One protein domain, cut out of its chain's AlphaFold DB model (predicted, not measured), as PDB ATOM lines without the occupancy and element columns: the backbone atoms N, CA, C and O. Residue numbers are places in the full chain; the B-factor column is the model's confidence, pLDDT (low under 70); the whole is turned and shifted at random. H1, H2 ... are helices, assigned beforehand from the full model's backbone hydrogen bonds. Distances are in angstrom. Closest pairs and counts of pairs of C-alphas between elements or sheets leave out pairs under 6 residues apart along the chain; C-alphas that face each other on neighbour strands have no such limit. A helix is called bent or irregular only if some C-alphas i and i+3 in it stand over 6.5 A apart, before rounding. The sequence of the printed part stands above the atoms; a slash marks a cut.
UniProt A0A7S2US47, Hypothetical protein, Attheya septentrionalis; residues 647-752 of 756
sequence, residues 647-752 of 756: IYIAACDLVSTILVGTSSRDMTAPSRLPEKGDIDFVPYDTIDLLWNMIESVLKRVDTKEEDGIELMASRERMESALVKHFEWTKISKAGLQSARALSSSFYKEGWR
ATOM      1  N   ILE A 647     170.639 117.131  78.060       92.81
ATOM      2  CA  ILE A 647     171.757 117.154  79.016       92.81
ATOM      3  C   ILE A 647     171.265 116.657  80.389       92.81
ATOM      4  O   ILE A 647     171.233 117.382  81.386       92.81
ATOM      5  N   TYR A 648     170.812 115.403  80.438       93.62
ATOM      6  CA  TYR A 648     170.109 114.856  81.606       93.62
ATOM      7  C   TYR A 648     170.994 114.676  82.846       93.62
ATOM      8  O   TYR A 648     170.498 114.826  83.962       93.62
ATOM      9  N   ILE A 649     172.288 114.390  82.664       93.75
ATOM     10  CA  ILE A 649     173.256 114.245  83.765       93.75
ATOM     11  C   ILE A 649     173.357 115.562  84.545       93.75
ATOM     12  O   ILE A 649     173.109 115.590  85.750       93.75
ATOM     13  N   ALA A 650     173.598 116.675  83.844       93.25
ATOM     14  CA  ALA A 650     173.667 118.000  84.459       93.25
ATOM     15  C   ALA A 650     172.336 118.410  85.113       93.25
ATOM     16  O   ALA A 650     172.338 119.028  86.177       93.25
ATOM     17  N   ALA A 651     171.195 118.034  84.520       94.12
ATOM     18  CA  ALA A 651     169.882 118.260  85.122       94.12
ATOM     19  C   ALA A 651     169.716 117.505  86.456       94.12
ATOM     20  O   ALA A 651     169.272 118.102  87.439       94.12
ATOM     21  N   CYS A 652     170.114 116.229  86.520       94.00
ATOM     22  CA  CYS A 652     170.077 115.430  87.752       94.00
ATOM     23  C   CYS A 652     170.991 116.013  88.831       94.00
ATOM     24  O   CYS A 652     170.597 116.111  89.996       94.00
ATOM     25  N   ASP A 653     172.191 116.436  88.449       93.12
ATOM     26  CA  ASP A 653     173.182 116.990  89.370       93.12
ATOM     27  C   ASP A 653     172.753 118.355  89.906       93.12
ATOM     28  O   ASP A 653     172.907 118.635  91.100       93.12
ATOM     29  N   LEU A 654     172.119 119.173  89.064       91.25
ATOM     30  CA  LEU A 654     171.511 120.436  89.459       91.25
ATOM     31  C   LEU A 654     170.376 120.218  90.469       91.25
ATOM     32  O   LEU A 654     170.386 120.838  91.534       91.25
ATOM     33  N   VAL A 655     169.434 119.311  90.180       90.12
ATOM     34  CA  VAL A 655     168.334 118.967  91.101       90.12
ATOM     35  C   VAL A 655     168.893 118.435  92.421       90.12
ATOM     36  O   VAL A 655     168.505 118.913  93.486       90.12
ATOM     37  N   SER A 656     169.864 117.523  92.367       91.50
ATOM     38  CA  SER A 656     170.541 116.985  93.554       91.50
ATOM     39  C   SER A 656     171.172 118.097  94.396       91.50
ATOM     40  O   SER A 656     170.991 118.143  95.614       91.50
ATOM     41  N   THR A 657     171.859 119.039  93.744       88.75
ATOM     42  CA  THR A 657     172.511 120.183  94.396       88.75
ATOM     43  C   THR A 657     171.496 121.137  95.019       88.75
ATOM     44  O   THR A 657     171.724 121.634  96.120       88.75
ATOM     45  N   ILE A 658     170.357 121.384  94.367       84.81
ATOM     46  CA  ILE A 658     169.294 122.251  94.894       84.81
ATOM     47  C   ILE A 658     168.608 121.599  96.101       84.81
ATOM     48  O   ILE A 658     168.385 122.280  97.106       84.81
ATOM     49  N   LEU A 659     168.308 120.297  96.021       80.94
ATOM     50  CA  LEU A 659     167.606 119.540  97.063       80.94
ATOM     51  C   LEU A 659     168.454 119.351  98.327       80.94
ATOM     52  O   LEU A 659     167.955 119.586  99.428       80.94
ATOM     53  N   VAL A 660     169.724 118.957  98.174       82.12
ATOM     54  CA  VAL A 660     170.673 118.777  99.291       82.12
ATOM     55  C   VAL A 660     171.149 120.136  99.801       82.12
ATOM     56  O   VAL A 660     171.126 120.413 101.000       82.12
ATOM     57  N   GLY A 661     171.502 121.023  98.870       71.50
ATOM     58  CA  GLY A 661     171.945 122.375  99.144       71.50
ATOM     59  C   GLY A 661     173.361 122.525  99.696       71.50
ATOM     60  O   GLY A 661     174.042 121.549  99.993       71.50
ATOM     61  N   THR A 662     173.815 123.774  99.841       65.50
ATOM     62  CA  THR A 662     175.096 124.095 100.485       65.50
ATOM     63  C   THR A 662     175.022 123.826 101.991       65.50
ATOM     64  O   THR A 662     174.014 124.104 102.640       65.50
ATOM     65  N   SER A 663     176.096 123.272 102.549       54.91
ATOM     66  CA  SER A 663     176.217 122.595 103.853       54.91
ATOM     67  C   SER A 663     175.760 123.375 105.103       54.91
ATOM     68  O   SER A 663     175.742 122.820 106.193       54.91
ATOM     69  N   SER A 664     175.367 124.648 104.985       55.31
ATOM     70  CA  SER A 664     174.803 125.456 106.080       55.31
ATOM     71  C   SER A 664     173.281 125.289 106.252       55.31
ATOM     72  O   SER A 664     172.642 126.043 106.987       55.31
ATOM     73  N   ARG A 665     172.672 124.346 105.526       55.28
ATOM     74  CA  ARG A 665     171.217 124.185 105.383       55.28
ATOM     75  C   ARG A 665     170.552 123.299 106.441       55.28
ATOM     76  O   ARG A 665     169.322 123.264 106.463       55.28
ATOM     77  N   ASP A 666     171.303 122.673 107.340       56.12
ATOM     78  CA  ASP A 666     170.739 121.822 108.401       56.12
ATOM     79  C   ASP A 666     169.986 122.626 109.480       56.12
ATOM     80  O   ASP A 666     169.077 122.108 110.128       56.12
ATOM     81  N   MET A 667     170.286 123.924 109.641       55.38
ATOM     82  CA  MET A 667     169.702 124.751 110.711       55.38
ATOM     83  C   MET A 667     168.375 125.453 110.350       55.38
ATOM     84  O   MET A 667     167.711 125.984 111.236       55.38
ATOM     85  N   THR A 668     167.948 125.453 109.078       54.75
ATOM     86  CA  THR A 668     166.755 126.198 108.598       54.75
ATOM     87  C   THR A 668     165.623 125.311 108.069       54.75
ATOM     88  O   THR A 668     164.743 125.771 107.347       54.75
ATOM     89  N   ALA A 669     165.578 124.034 108.458       52.62
ATOM     90  CA  ALA A 669     164.503 123.108 108.087       52.62
ATOM     91  C   ALA A 669     163.052 123.615 108.335       52.62
ATOM     92  O   ALA A 669     162.196 123.356 107.481       52.62
ATOM     93  N   PRO A 670     162.715 124.351 109.423       51.06
ATOM     94  CA  PRO A 670     161.331 124.767 109.692       51.06
ATOM     95  C   PRO A 670     160.813 125.933 108.833       51.06
ATOM     96  O   PRO A 670     159.601 126.127 108.766       51.06
ATOM     97  N   SER A 671     161.667 126.690 108.131       51.31
ATOM     98  CA  SER A 671     161.213 127.748 107.207       51.31
ATOM     99  C   SER A 671     160.782 127.214 105.833       51.31
ATOM    100  O   SER A 671     160.372 127.991 104.980       51.31
ATOM    101  N   ARG A 672     160.866 125.894 105.613       53.97
ATOM    102  CA  ARG A 672     160.662 125.217 104.319       53.97
ATOM    103  C   ARG A 672     159.266 124.623 104.125       53.97
ATOM    104  O   ARG A 672     159.083 123.764 103.267       53.97
ATOM    105  N   LEU A 673     158.284 125.016 104.939       52.84
ATOM    106  CA  LEU A 673     156.917 124.558 104.711       52.84
ATOM    107  C   LEU A 673     156.318 125.261 103.482       52.84
ATOM    108  O   LEU A 673     156.309 126.494 103.450       52.84
ATOM    109  N   PRO A 674     155.713 124.505 102.549       49.38
ATOM    110  CA  PRO A 674     155.070 125.057 101.354       49.38
ATOM    111  C   PRO A 674     153.892 126.001 101.666       49.38
ATOM    112  O   PRO A 674     153.443 126.736 100.799       49.38
ATOM    113  N   GLU A 675     153.400 126.028 102.909       49.00
ATOM    114  CA  GLU A 675     152.261 126.853 103.334       49.00
ATOM    115  C   GLU A 675     152.581 128.352 103.539       49.00
ATOM    116  O   GLU A 675     151.651 129.118 103.795       49.00
ATOM    117  N   LYS A 676     153.852 128.804 103.497       44.56
ATOM    118  CA  LYS A 676     154.211 130.192 103.884       44.56
ATOM    119  C   LYS A 676     155.127 131.006 102.958       44.56
ATOM    120  O   LYS A 676     155.409 132.152 103.303       44.56
ATOM    121  N   GLY A 677     155.535 130.524 101.790       41.22
ATOM    122  CA  GLY A 677     156.292 131.372 100.864       41.22
ATOM    123  C   GLY A 677     156.516 130.732  99.504       41.22
ATOM    124  O   GLY A 677     156.699 129.521  99.425       41.22
ATOM    125  N   ASP A 678     156.512 131.567  98.463       44.59
ATOM    126  CA  ASP A 678     157.097 131.273  97.155       44.59
ATOM    127  C   ASP A 678     158.572 130.892  97.387       44.59
ATOM    128  O   ASP A 678     159.415 131.767  97.593       44.59
ATOM    129  N   ILE A 679     158.872 129.594  97.467       48.31
ATOM    130  CA  ILE A 679     160.245 129.090  97.560       48.31
ATOM    131  C   ILE A 679     160.593 128.477  96.207       48.31
ATOM    132  O   ILE A 679     159.895 127.576  95.739       48.31
ATOM    133  N   ASP A 680     161.685 128.969  95.627       51.88
ATOM    134  CA  ASP A 680     162.301 128.580  94.357       51.88
ATOM    135  C   ASP A 680     162.744 127.102  94.353       51.88
ATOM    136  O   ASP A 680     163.924 126.767  94.470       51.88
ATOM    137  N   PHE A 681     161.779 126.186  94.248       66.00
ATOM    138  CA  PHE A 681     162.006 124.766  93.987       66.00
ATOM    139  C   PHE A 681     161.745 124.440  92.519       66.00
ATOM    140  O   PHE A 681     160.829 124.971  91.890       66.00
ATOM    141  N   VAL A 682     162.518 123.488  91.997       70.88
ATOM    142  CA  VAL A 682     162.148 122.759  90.781       70.88
ATOM    143  C   VAL A 682     160.829 122.035  91.084       70.88
ATOM    144  O   VAL A 682     160.805 121.234  92.022       70.88
ATOM    145  N   PRO A 683     159.728 122.314  90.361       83.31
ATOM    146  CA  PRO A 683     158.450 121.658  90.616       83.31
ATOM    147  C   PRO A 683     158.595 120.139  90.534       83.31
ATOM    148  O   PRO A 683     159.286 119.649  89.639       83.31
ATOM    149  N   TYR A 684     157.920 119.392  91.414       83.81
ATOM    150  CA  TYR A 684     157.943 117.924  91.369       83.81
ATOM    151  C   TYR A 684     157.529 117.396  89.993       83.81
ATOM    152  O   TYR A 684     158.207 116.529  89.466       83.81
ATOM    153  N   ASP A 685     156.559 118.037  89.334       84.81
ATOM    154  CA  ASP A 685     156.173 117.719  87.955       84.81
ATOM    155  C   ASP A 685     157.350 117.803  86.962       84.81
ATOM    156  O   ASP A 685     157.438 117.027  86.015       84.81
ATOM    157  N   THR A 686     158.278 118.747  87.164       87.81
ATOM    158  CA  THR A 686     159.488 118.878  86.332       87.81
ATOM    159  C   THR A 686     160.494 117.767  86.640       87.81
ATOM    160  O   THR A 686     161.132 117.257  85.721       87.81
ATOM    161  N   ILE A 687     160.611 117.356  87.906       90.44
ATOM    162  CA  ILE A 687     161.456 116.228  88.328       90.44
ATOM    163  C   ILE A 687     160.898 114.908  87.782       90.44
ATOM    164  O   ILE A 687     161.648 114.108  87.227       90.44
ATOM    165  N   ASP A 688     159.584 114.706  87.860       90.00
ATOM    166  CA  ASP A 688     158.898 113.537  87.310       90.00
ATOM    167  C   ASP A 688     159.050 113.481  85.787       90.00
ATOM    168  O   ASP A 688     159.309 112.423  85.209       90.00
ATOM    169  N   LEU A 689     158.947 114.629  85.109       93.00
ATOM    170  CA  LEU A 689     159.205 114.715  83.674       93.00
ATOM    171  C   LEU A 689     160.661 114.352  83.342       93.00
ATOM    172  O   LEU A 689     160.885 113.577  82.413       93.00
ATOM    173  N   LEU A 690     161.639 114.851  84.109       93.81
ATOM    174  CA  LEU A 690     163.054 114.490  83.961       93.81
ATOM    175  C   LEU A 690     163.255 112.981  84.129       93.81
ATOM    176  O   LEU A 690     163.898 112.350  83.292       93.81
ATOM    177  N   TRP A 691     162.648 112.390  85.154       94.88
ATOM    178  CA  TRP A 691     162.699 110.955  85.418       94.88
ATOM    179  C   TRP A 691     162.163 110.133  84.240       94.88
ATOM    180  O   TRP A 691     162.836 109.232  83.738       94.88
ATOM    181  N   ASN A 692     160.979 110.496  83.740       94.94
ATOM    182  CA  ASN A 692     160.349 109.837  82.598       94.94
ATOM    183  C   ASN A 692     161.191 109.965  81.320       94.94
ATOM    184  O   ASN A 692     161.308 109.009  80.548       94.94
ATOM    185  N   MET A 693     161.806 111.130  81.097       94.62
ATOM    186  CA  MET A 693     162.704 111.347  79.966       94.62
ATOM    187  C   MET A 693     163.954 110.466  80.059       94.62
ATOM    188  O   MET A 693     164.297 109.818  79.071       94.62
ATOM    189  N   ILE A 694     164.578 110.360  81.234       93.81
ATOM    190  CA  ILE A 694     165.742 109.490  81.467       93.81
ATOM    191  C   ILE A 694     165.393 108.027  81.190       93.81
ATOM    192  O   ILE A 694     166.103 107.353  80.444       93.81
ATOM    193  N   GLU A 695     164.264 107.540  81.709       93.38
ATOM    194  CA  GLU A 695     163.809 106.174  81.431       93.38
ATOM    195  C   GLU A 695     163.548 105.939  79.942       93.38
ATOM    196  O   GLU A 695     163.823 104.856  79.424       93.38
ATOM    197  N   SER A 696     163.021 106.944  79.239       93.44
ATOM    198  CA  SER A 696     162.788 106.848  77.799       93.44
ATOM    199  C   SER A 696     164.089 106.759  76.999       93.44
ATOM    200  O   SER A 696     164.118 106.071  75.981       93.44
ATOM    201  N   VAL A 697     165.157 107.420  77.457       91.88
ATOM    202  CA  VAL A 697     166.479 107.417  76.816       91.88
ATOM    203  C   VAL A 697     167.197 106.098  77.075       91.88
ATOM    204  O   VAL A 697     167.689 105.497  76.127       91.88
ATOM    205  N   LEU A 698     167.159 105.590  78.308       90.94
ATOM    206  CA  LEU A 698     167.752 104.296  78.676       90.94
ATOM    207  C   LEU A 698     167.082 103.104  77.978       90.94
ATOM    208  O   LEU A 698     167.715 102.081  77.746       90.94
ATOM    209  N   LYS A 699     165.798 103.224  77.619       91.56
ATOM    210  CA  LYS A 699     165.083 102.200  76.836       91.56
ATOM    211  C   LYS A 699     165.498 102.170  75.361       91.56
ATOM    212  O   LYS A 699     165.153 101.214  74.666       91.56
ATOM    213  N   ARG A 700     166.191 103.194  74.849       88.56
ATOM    214  CA  ARG A 700     166.664 103.223  73.458       88.56
ATOM    215  C   ARG A 700     167.970 102.434  73.351       88.56
ATOM    216  O   ARG A 700     168.954 102.761  74.004       88.56
ATOM    217  N   VAL A 701     167.955 101.424  72.481       67.00
ATOM    218  CA  VAL A 701     169.031 100.432  72.273       67.00
ATOM    219  C   VAL A 701     170.352 101.056  71.784       67.00
ATOM    220  O   VAL A 701     171.401 100.444  71.933       67.00
ATOM    221  N   ASP A 702     170.324 102.289  71.270       75.12
ATOM    222  CA  ASP A 702     171.482 102.958  70.654       75.12
ATOM    223  C   ASP A 702     172.305 103.845  71.611       75.12
ATOM    224  O   ASP A 702     173.161 104.614  71.166       75.12
ATOM    225  N   THR A 703     172.047 103.802  72.920       73.69
ATOM    226  CA  THR A 703     172.856 104.566  73.882       73.69
ATOM    227  C   THR A 703     174.199 103.875  74.110       73.69
ATOM    228  O   THR A 703     174.265 102.662  74.299       73.69
ATOM    229  N   LYS A 704     175.295 104.643  74.072       82.94
ATOM    230  CA  LYS A 704     176.613 104.118  74.441       82.94
ATOM    231  C   LYS A 704     176.541 103.643  75.888       82.94
ATOM    232  O   LYS A 704     176.043 104.366  76.748       82.94
ATOM    233  N   GLU A 705     177.033 102.436  76.139       82.06
ATOM    234  CA  GLU A 705     176.930 101.780  77.446       82.06
ATOM    235  C   GLU A 705     177.531 102.647  78.571       82.06
ATOM    236  O   GLU A 705     176.957 102.737  79.653       82.06
ATOM    237  N   GLU A 706     178.610 103.382  78.277       85.81
ATOM    238  CA  GLU A 706     179.256 104.333  79.195       85.81
ATOM    239  C   GLU A 706     178.338 105.507  79.591       85.81
ATOM    240  O   GLU A 706     178.138 105.749  80.783       85.81
ATOM    241  N   ASP A 707     177.709 106.176  78.616       84.56
ATOM    242  CA  ASP A 707     176.791 107.302  78.859       84.56
ATOM    243  C   ASP A 707     175.560 106.846  79.671       84.56
ATOM    244  O   ASP A 707     175.029 107.582  80.507       84.56
ATOM    245  N   GLY A 708     175.109 105.604  79.451       88.75
ATOM    246  CA  GLY A 708     174.004 104.994  80.190       88.75
ATOM    247  C   GLY A 708     174.328 104.747  81.668       88.75
ATOM    248  O   GLY A 708     173.484 105.006  82.530       88.75
ATOM    249  N   ILE A 709     175.549 104.289  81.971       91.81
ATOM    250  CA  ILE A 709     176.015 104.058  83.349       91.81
ATOM    251  C   ILE A 709     176.111 105.384  84.110       91.81
ATOM    252  O   ILE A 709     175.606 105.488  85.230       91.81
ATOM    253  N   GLU A 710     176.711 106.414  83.508       92.12
ATOM    254  CA  GLU A 710     176.856 107.727  84.147       92.12
ATOM    255  C   GLU A 710     175.496 108.405  84.382       92.12
ATOM    256  O   GLU A 710     175.245 108.997  85.442       92.12
ATOM    257  N   LEU A 711     174.574 108.259  83.428       93.00
ATOM    258  CA  LEU A 711     173.209 108.750  83.562       93.00
ATOM    259  C   LEU A 711     172.457 108.058  84.707       93.00
ATOM    260  O   LEU A 711     171.787 108.732  85.493       93.00
ATOM    261  N   MET A 712     172.595 106.737  84.837       93.44
ATOM    262  CA  MET A 712     172.008 105.980  85.947       93.44
ATOM    263  C   MET A 712     172.596 106.396  87.295       93.44
ATOM    264  O   MET A 712     171.836 106.675  88.221       93.44
ATOM    265  N   ALA A 713     173.918 106.545  87.393       95.31
ATOM    266  CA  ALA A 713     174.568 107.016  88.615       95.31
ATOM    267  C   ALA A 713     174.083 108.421  89.026       95.31
ATOM    268  O   ALA A 713     173.877 108.711  90.206       95.31
ATOM    269  N   SER A 714     173.859 109.310  88.057       94.12
ATOM    270  CA  SER A 714     173.351 110.667  88.308       94.12
ATOM    271  C   SER A 714     171.877 110.667  88.725       94.12
ATOM    272  O   SER A 714     171.487 111.393  89.642       94.12
ATOM    273  N   ARG A 715     171.062 109.781  88.138       94.75
ATOM    274  CA  ARG A 715     169.681 109.534  88.574       94.75
ATOM    275  C   ARG A 715     169.623 108.999  90.010       94.75
ATOM    276  O   ARG A 715     168.821 109.496  90.794       94.75
ATOM    277  N   GLU A 716     170.478 108.046  90.378       95.44
ATOM    278  CA  GLU A 716     170.552 107.497  91.744       95.44
ATOM    279  C   GLU A 716     170.958 108.562  92.776       95.44
ATOM    280  O   GLU A 716     170.424 108.602  93.893       95.44
ATOM    281  N   ARG A 717     171.864 109.481  92.403       94.56
ATOM    282  CA  ARG A 717     172.204 110.655  93.227       94.56
ATOM    283  C   ARG A 717     170.990 111.560  93.442       94.56
ATOM    284  O   ARG A 717     170.741 111.970  94.579       94.56
ATOM    285  N   MET A 718     170.212 111.814  92.390       93.50
ATOM    286  CA  MET A 718     168.977 112.599  92.470       93.50
ATOM    287  C   MET A 718     167.912 111.919  93.336       93.50
ATOM    288  O   MET A 718     167.296 112.576  94.174       93.50
ATOM    289  N   GLU A 719     167.734 110.604  93.204       93.19
ATOM    290  CA  GLU A 719     166.832 109.819  94.052       93.19
ATOM    291  C   GLU A 719     167.247 109.893  95.527       93.19
ATOM    292  O   GLU A 719     166.441 110.223  96.397       93.19
ATOM    293  N   SER A 720     168.534 109.692  95.810       93.62
ATOM    294  CA  SER A 720     169.086 109.804  97.164       93.62
ATOM    295  C   SER A 720     168.884 111.205  97.755       93.62
ATOM    296  O   SER A 720     168.590 111.350  98.945       93.62
ATOM    297  N   ALA A 721     169.023 112.252  96.935       88.88
ATOM    298  CA  ALA A 721     168.764 113.633  97.327       88.88
ATOM    299  C   ALA A 721     167.277 113.886  97.630       88.88
ATOM    300  O   ALA A 721     166.966 114.554  98.617       88.88
ATOM    301  N   LEU A 722     166.363 113.322  96.835       85.38
ATOM    302  CA  LEU A 722     164.917 113.389  97.069       85.38
ATOM    303  C   LEU A 722     164.522 112.687  98.369       85.38
ATOM    304  O   LEU A 722     163.779 113.260  99.165       85.38
ATOM    305  N   VAL A 723     165.050 111.487  98.628       89.06
ATOM    306  CA  VAL A 723     164.793 110.755  99.878       89.06
ATOM    307  C   VAL A 723     165.215 111.598 101.082       89.06
ATOM    308  O   VAL A 723     164.399 111.839 101.974       89.06
ATOM    309  N   LYS A 724     166.438 112.147 101.064       86.19
ATOM    310  CA  LYS A 724     166.928 113.057 102.115       86.19
ATOM    311  C   LYS A 724     166.055 114.305 102.256       86.19
ATOM    312  O   LYS A 724     165.723 114.708 103.369       86.19
ATOM    313  N   HIS A 725     165.632 114.901 101.141       81.19
ATOM    314  CA  HIS A 725     164.734 116.053 101.147       81.19
ATOM    315  C   HIS A 725     163.385 115.729 101.818       81.19
ATOM    316  O   HIS A 725     162.895 116.498 102.654       81.19
ATOM    317  N   PHE A 726     162.792 114.569 101.521       80.50
ATOM    318  CA  PHE A 726     161.552 114.118 102.156       80.50
ATOM    319  C   PHE A 726     161.725 113.771 103.641       80.50
ATOM    320  O   PHE A 726     160.818 113.990 104.445       80.50
ATOM    321  N   GLU A 727     162.888 113.269 104.048       83.25
ATOM    322  CA  GLU A 727     163.218 113.071 105.463       83.25
ATOM    323  C   GLU A 727     163.315 114.405 106.209       83.25
ATOM    324  O   GLU A 727     162.695 114.580 107.261       83.25
ATOM    325  N   TRP A 728     164.004 115.393 105.635       75.75
ATOM    326  CA  TRP A 728     164.117 116.729 106.220       75.75
ATOM    327  C   TRP A 728     162.773 117.448 106.325       75.75
ATOM    328  O   TRP A 728     162.496 118.107 107.332       75.75
ATOM    329  N   THR A 729     161.898 117.302 105.331       71.88
ATOM    330  CA  THR A 729     160.545 117.877 105.389       71.88
ATOM    331  C   THR A 729     159.663 117.182 106.431       71.88
ATOM    332  O   THR A 729     158.897 117.864 107.118       71.88
ATOM    333  N   LYS A 730     159.808 115.865 106.651       77.12
ATOM    334  CA  LYS A 730     159.148 115.155 107.769       77.12
ATOM    335  C   LYS A 730     159.606 115.687 109.129       77.12
ATOM    336  O   LYS A 730     158.757 115.971 109.977       77.12
ATOM    337  N   ILE A 731     160.915 115.875 109.318       72.88
ATOM    338  CA  ILE A 731     161.492 116.449 110.548       72.88
ATOM    339  C   ILE A 731     160.971 117.875 110.763       72.88
ATOM    340  O   ILE A 731     160.544 118.220 111.862       72.88
ATOM    341  N   SER A 732     160.925 118.682 109.702       66.38
ATOM    342  CA  SER A 732     160.384 120.043 109.726       66.38
ATOM    343  C   SER A 732     158.906 120.080 110.126       66.38
ATOM    344  O   SER A 732     158.529 120.837 111.021       66.38
ATOM    345  N   LYS A 733     158.064 119.212 109.548       68.00
ATOM    346  CA  LYS A 733     156.640 119.099 109.900       68.00
ATOM    347  C   LYS A 733     156.444 118.668 111.354       68.00
ATOM    348  O   LYS A 733     155.608 119.253 112.040       68.00
ATOM    349  N   ALA A 734     157.221 117.698 111.836       66.12
ATOM    350  CA  ALA A 734     157.202 117.278 113.236       66.12
ATOM    351  C   ALA A 734     157.673 118.406 114.175       66.12
ATOM    352  O   ALA A 734     157.054 118.649 115.213       66.12
ATOM    353  N   GLY A 735     158.706 119.152 113.777       61.94
ATOM    354  CA  GLY A 735     159.198 120.335 114.482       61.94
ATOM    355  C   GLY A 735     158.163 121.458 114.540       61.94
ATOM    356  O   GLY A 735     157.967 122.057 115.591       61.94
ATOM    357  N   LEU A 736     157.421 121.696 113.456       63.16
ATOM    358  CA  LEU A 736     156.331 122.673 113.412       63.16
ATOM    359  C   LEU A 736     155.096 122.234 114.184       63.16
ATOM    360  O   LEU A 736     154.477 123.065 114.839       63.16
ATOM    361  N   GLN A 737     154.729 120.956 114.137       68.69
ATOM    362  CA  GLN A 737     153.671 120.418 114.988       68.69
ATOM    363  C   GLN A 737     154.052 120.542 116.466       68.69
ATOM    364  O   GLN A 737     153.216 120.955 117.263       68.69
ATOM    365  N   SER A 738     155.318 120.298 116.813       58.88
ATOM    366  CA  SER A 738     155.846 120.480 118.171       58.88
ATOM    367  C   SER A 738     155.872 121.956 118.582       58.88
ATOM    368  O   SER A 738     155.405 122.296 119.661       58.88
ATOM    369  N   ALA A 739     156.323 122.858 117.707       59.38
ATOM    370  CA  ALA A 739     156.325 124.299 117.957       59.38
ATOM    371  C   ALA A 739     154.903 124.873 118.070       59.38
ATOM    372  O   ALA A 739     154.651 125.706 118.934       59.38
ATOM    373  N   ARG A 740     153.952 124.403 117.248       64.44
ATOM    374  CA  ARG A 740     152.524 124.760 117.345       64.44
ATOM    375  C   ARG A 740     151.882 124.174 118.606       64.44
ATOM    376  O   ARG A 740     151.068 124.844 119.233       64.44
ATOM    377  N   ALA A 741     152.253 122.958 119.007       66.25
ATOM    378  CA  ALA A 741     151.799 122.363 120.263       66.25
ATOM    379  C   ALA A 741     152.304 123.177 121.465       66.25
ATOM    380  O   ALA A 741     151.498 123.540 122.320       66.25
ATOM    381  N   LEU A 742     153.583 123.566 121.469       55.84
ATOM    382  CA  LEU A 742     154.174 124.449 122.477       55.84
ATOM    383  C   LEU A 742     153.535 125.843 122.467       55.84
ATOM    384  O   LEU A 742     153.146 126.342 123.516       55.84
ATOM    385  N   SER A 743     153.332 126.474 121.304       59.81
ATOM    386  CA  SER A 743     152.659 127.778 121.253       59.81
ATOM    387  C   SER A 743     151.217 127.680 121.755       59.81
ATOM    388  O   SER A 743     150.746 128.558 122.470       59.81
ATOM    389  N   SER A 744     150.507 126.595 121.430       63.12
ATOM    390  CA  SER A 744     149.148 126.359 121.921       63.12
ATOM    391  C   SER A 744     149.096 126.086 123.429       63.12
ATOM    392  O   SER A 744     148.117 126.469 124.071       63.12
ATOM    393  N   SER A 745     150.141 125.482 124.017       57.44
ATOM    394  CA  SER A 745     150.243 125.307 125.470       57.44
ATOM    395  C   SER A 745     150.563 126.632 126.163       57.44
ATOM    396  O   SER A 745     149.889 126.974 127.130       57.44
ATOM    397  N   PHE A 746     151.475 127.440 125.611       56.97
ATOM    398  CA  PHE A 746     151.792 128.779 126.124       56.97
ATOM    399  C   PHE A 746     150.595 129.737 126.067       56.97
ATOM    400  O   PHE A 746     150.370 130.483 127.017       56.97
ATOM    401  N   TYR A 747     149.768 129.692 125.017       55.28
ATOM    402  CA  TYR A 747     148.529 130.480 124.973       55.28
ATOM    403  C   TYR A 747     147.458 129.972 125.953       55.28
ATOM    404  O   TYR A 747     146.689 130.777 126.476       55.28
ATOM    405  N   LYS A 748     147.413 128.665 126.256       55.38
ATOM    406  CA  LYS A 748     146.502 128.110 127.276       55.38
ATOM    407  C   LYS A 748     146.945 128.409 128.713       55.38
ATOM    408  O   LYS A 748     146.083 128.569 129.574       55.38
ATOM    409  N   GLU A 749     148.244 128.518 128.980       52.66
ATOM    410  CA  GLU A 749     148.769 128.873 130.309       52.66
ATOM    411  C   GLU A 749     148.873 130.390 130.533       52.66
ATOM    412  O   GLU A 749     148.607 130.857 131.641       52.66
ATOM    413  N   GLY A 750     149.138 131.184 129.490       48.62
ATOM    414  CA  GLY A 750     149.178 132.649 129.575       48.62
ATOM    415  C   GLY A 750     147.846 133.279 130.000       48.62
ATOM    416  O   GLY A 750     147.832 134.242 130.762       48.62
ATOM    417  N   TRP A 751     146.711 132.678 129.620       47.72
ATOM    418  CA  TRP A 751     145.382 133.114 130.079       47.72
ATOM    419  C   TRP A 751     145.057 132.720 131.530       47.72
ATOM    420  O   TRP A 751     144.135 133.283 132.113       47.72
ATOM    421  N   ARG A 752     145.817 131.808 132.156       49.88
ATOM    422  CA  ARG A 752     145.676 131.500 133.594       49.88
ATOM    423  C   ARG A 752     146.484 132.425 134.503       49.88
ATOM    424  O   ARG A 752     146.217 132.448 135.699       49.88
TER     425      ARG A 752
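AT A GLANCE: This is residues 647 to 752 of the 756 residues of the protein "Hypothetical protein" of Attheya septentrionalis (UniProt A0A7S2US47). One very long helix, H4, makes the long axis; H1 packs along its earlier part, H2 sits across it farther on, and the last stretch, residues 740 to 752, sticks out free as an arm. H3 packs beside H1 and folds back into H4 through a short link. The printed part has 106 residues with four named helices, H1, H2, H3, H4 in that order, and no named strand: all helix. It is only just loose, close to extended, with a radius of gyration of the C-alphas of 19.3 A and spans of 74 by 25 by 19 A.

IN THESE COORDINATES: Find C-alpha 648 at (170.109, 114.856, 81.606); from there H1, residues 648 to 660, runs 18.1 A. Next comes H2, residues 665 to 672, irregular, with C-alphas 667 and 670 8.4 A apart. H3, residues 684 to 698, begins at C-alpha 684 at (157.943, 117.924, 91.369) and runs 21.0 A. H4, residues 705 to 750, runs 66.6 A to C-alpha 750 at (149.178, 132.649, 129.575).

HOW THE PARTS SIT: Look first at H4, the hub. Its residues 710 to 725 touch H1, the same way at a shallow tilt of 22 degrees; the closest C-alphas, of Ser 656 and Met 718, are 4.8 A apart. Its residues 728 to 736 touch H2 at a steep tilt of 63 degrees, closest at the C-alphas of Pro 670 and Ser 732, 4.8 A. H3 and H4 form a helical hairpin but only just touch, with 3 pairs of C-alphas within 8 A, the closest those of Leu 698 and Gly 708, 6.5 A. H1 and H3 touch, opposite ways at a shallow tilt of 34 degrees, only just short of steep; their closest C-alphas, of Tyr 648 and Ile 694, are 6.9 A apart. H1, H3 and H4 are an up-and-down bundle, each running against the one before. Every O i to N i+4 pair is within hydrogen-bond range in H1, H3 and H4; in H2 0 of 4 are, and 2 of 5 O i to N i+3 pairs.

THE WHOLE: The C-alphas of Asp 702 and Arg 752, the two farthest apart, are 73.8 A from each other. The printed part has no cut, and the link from H2 to H3, 11 residues, is long. Look for pLDDT under 70 at residues 662 to 681, 701 and 732 to 752.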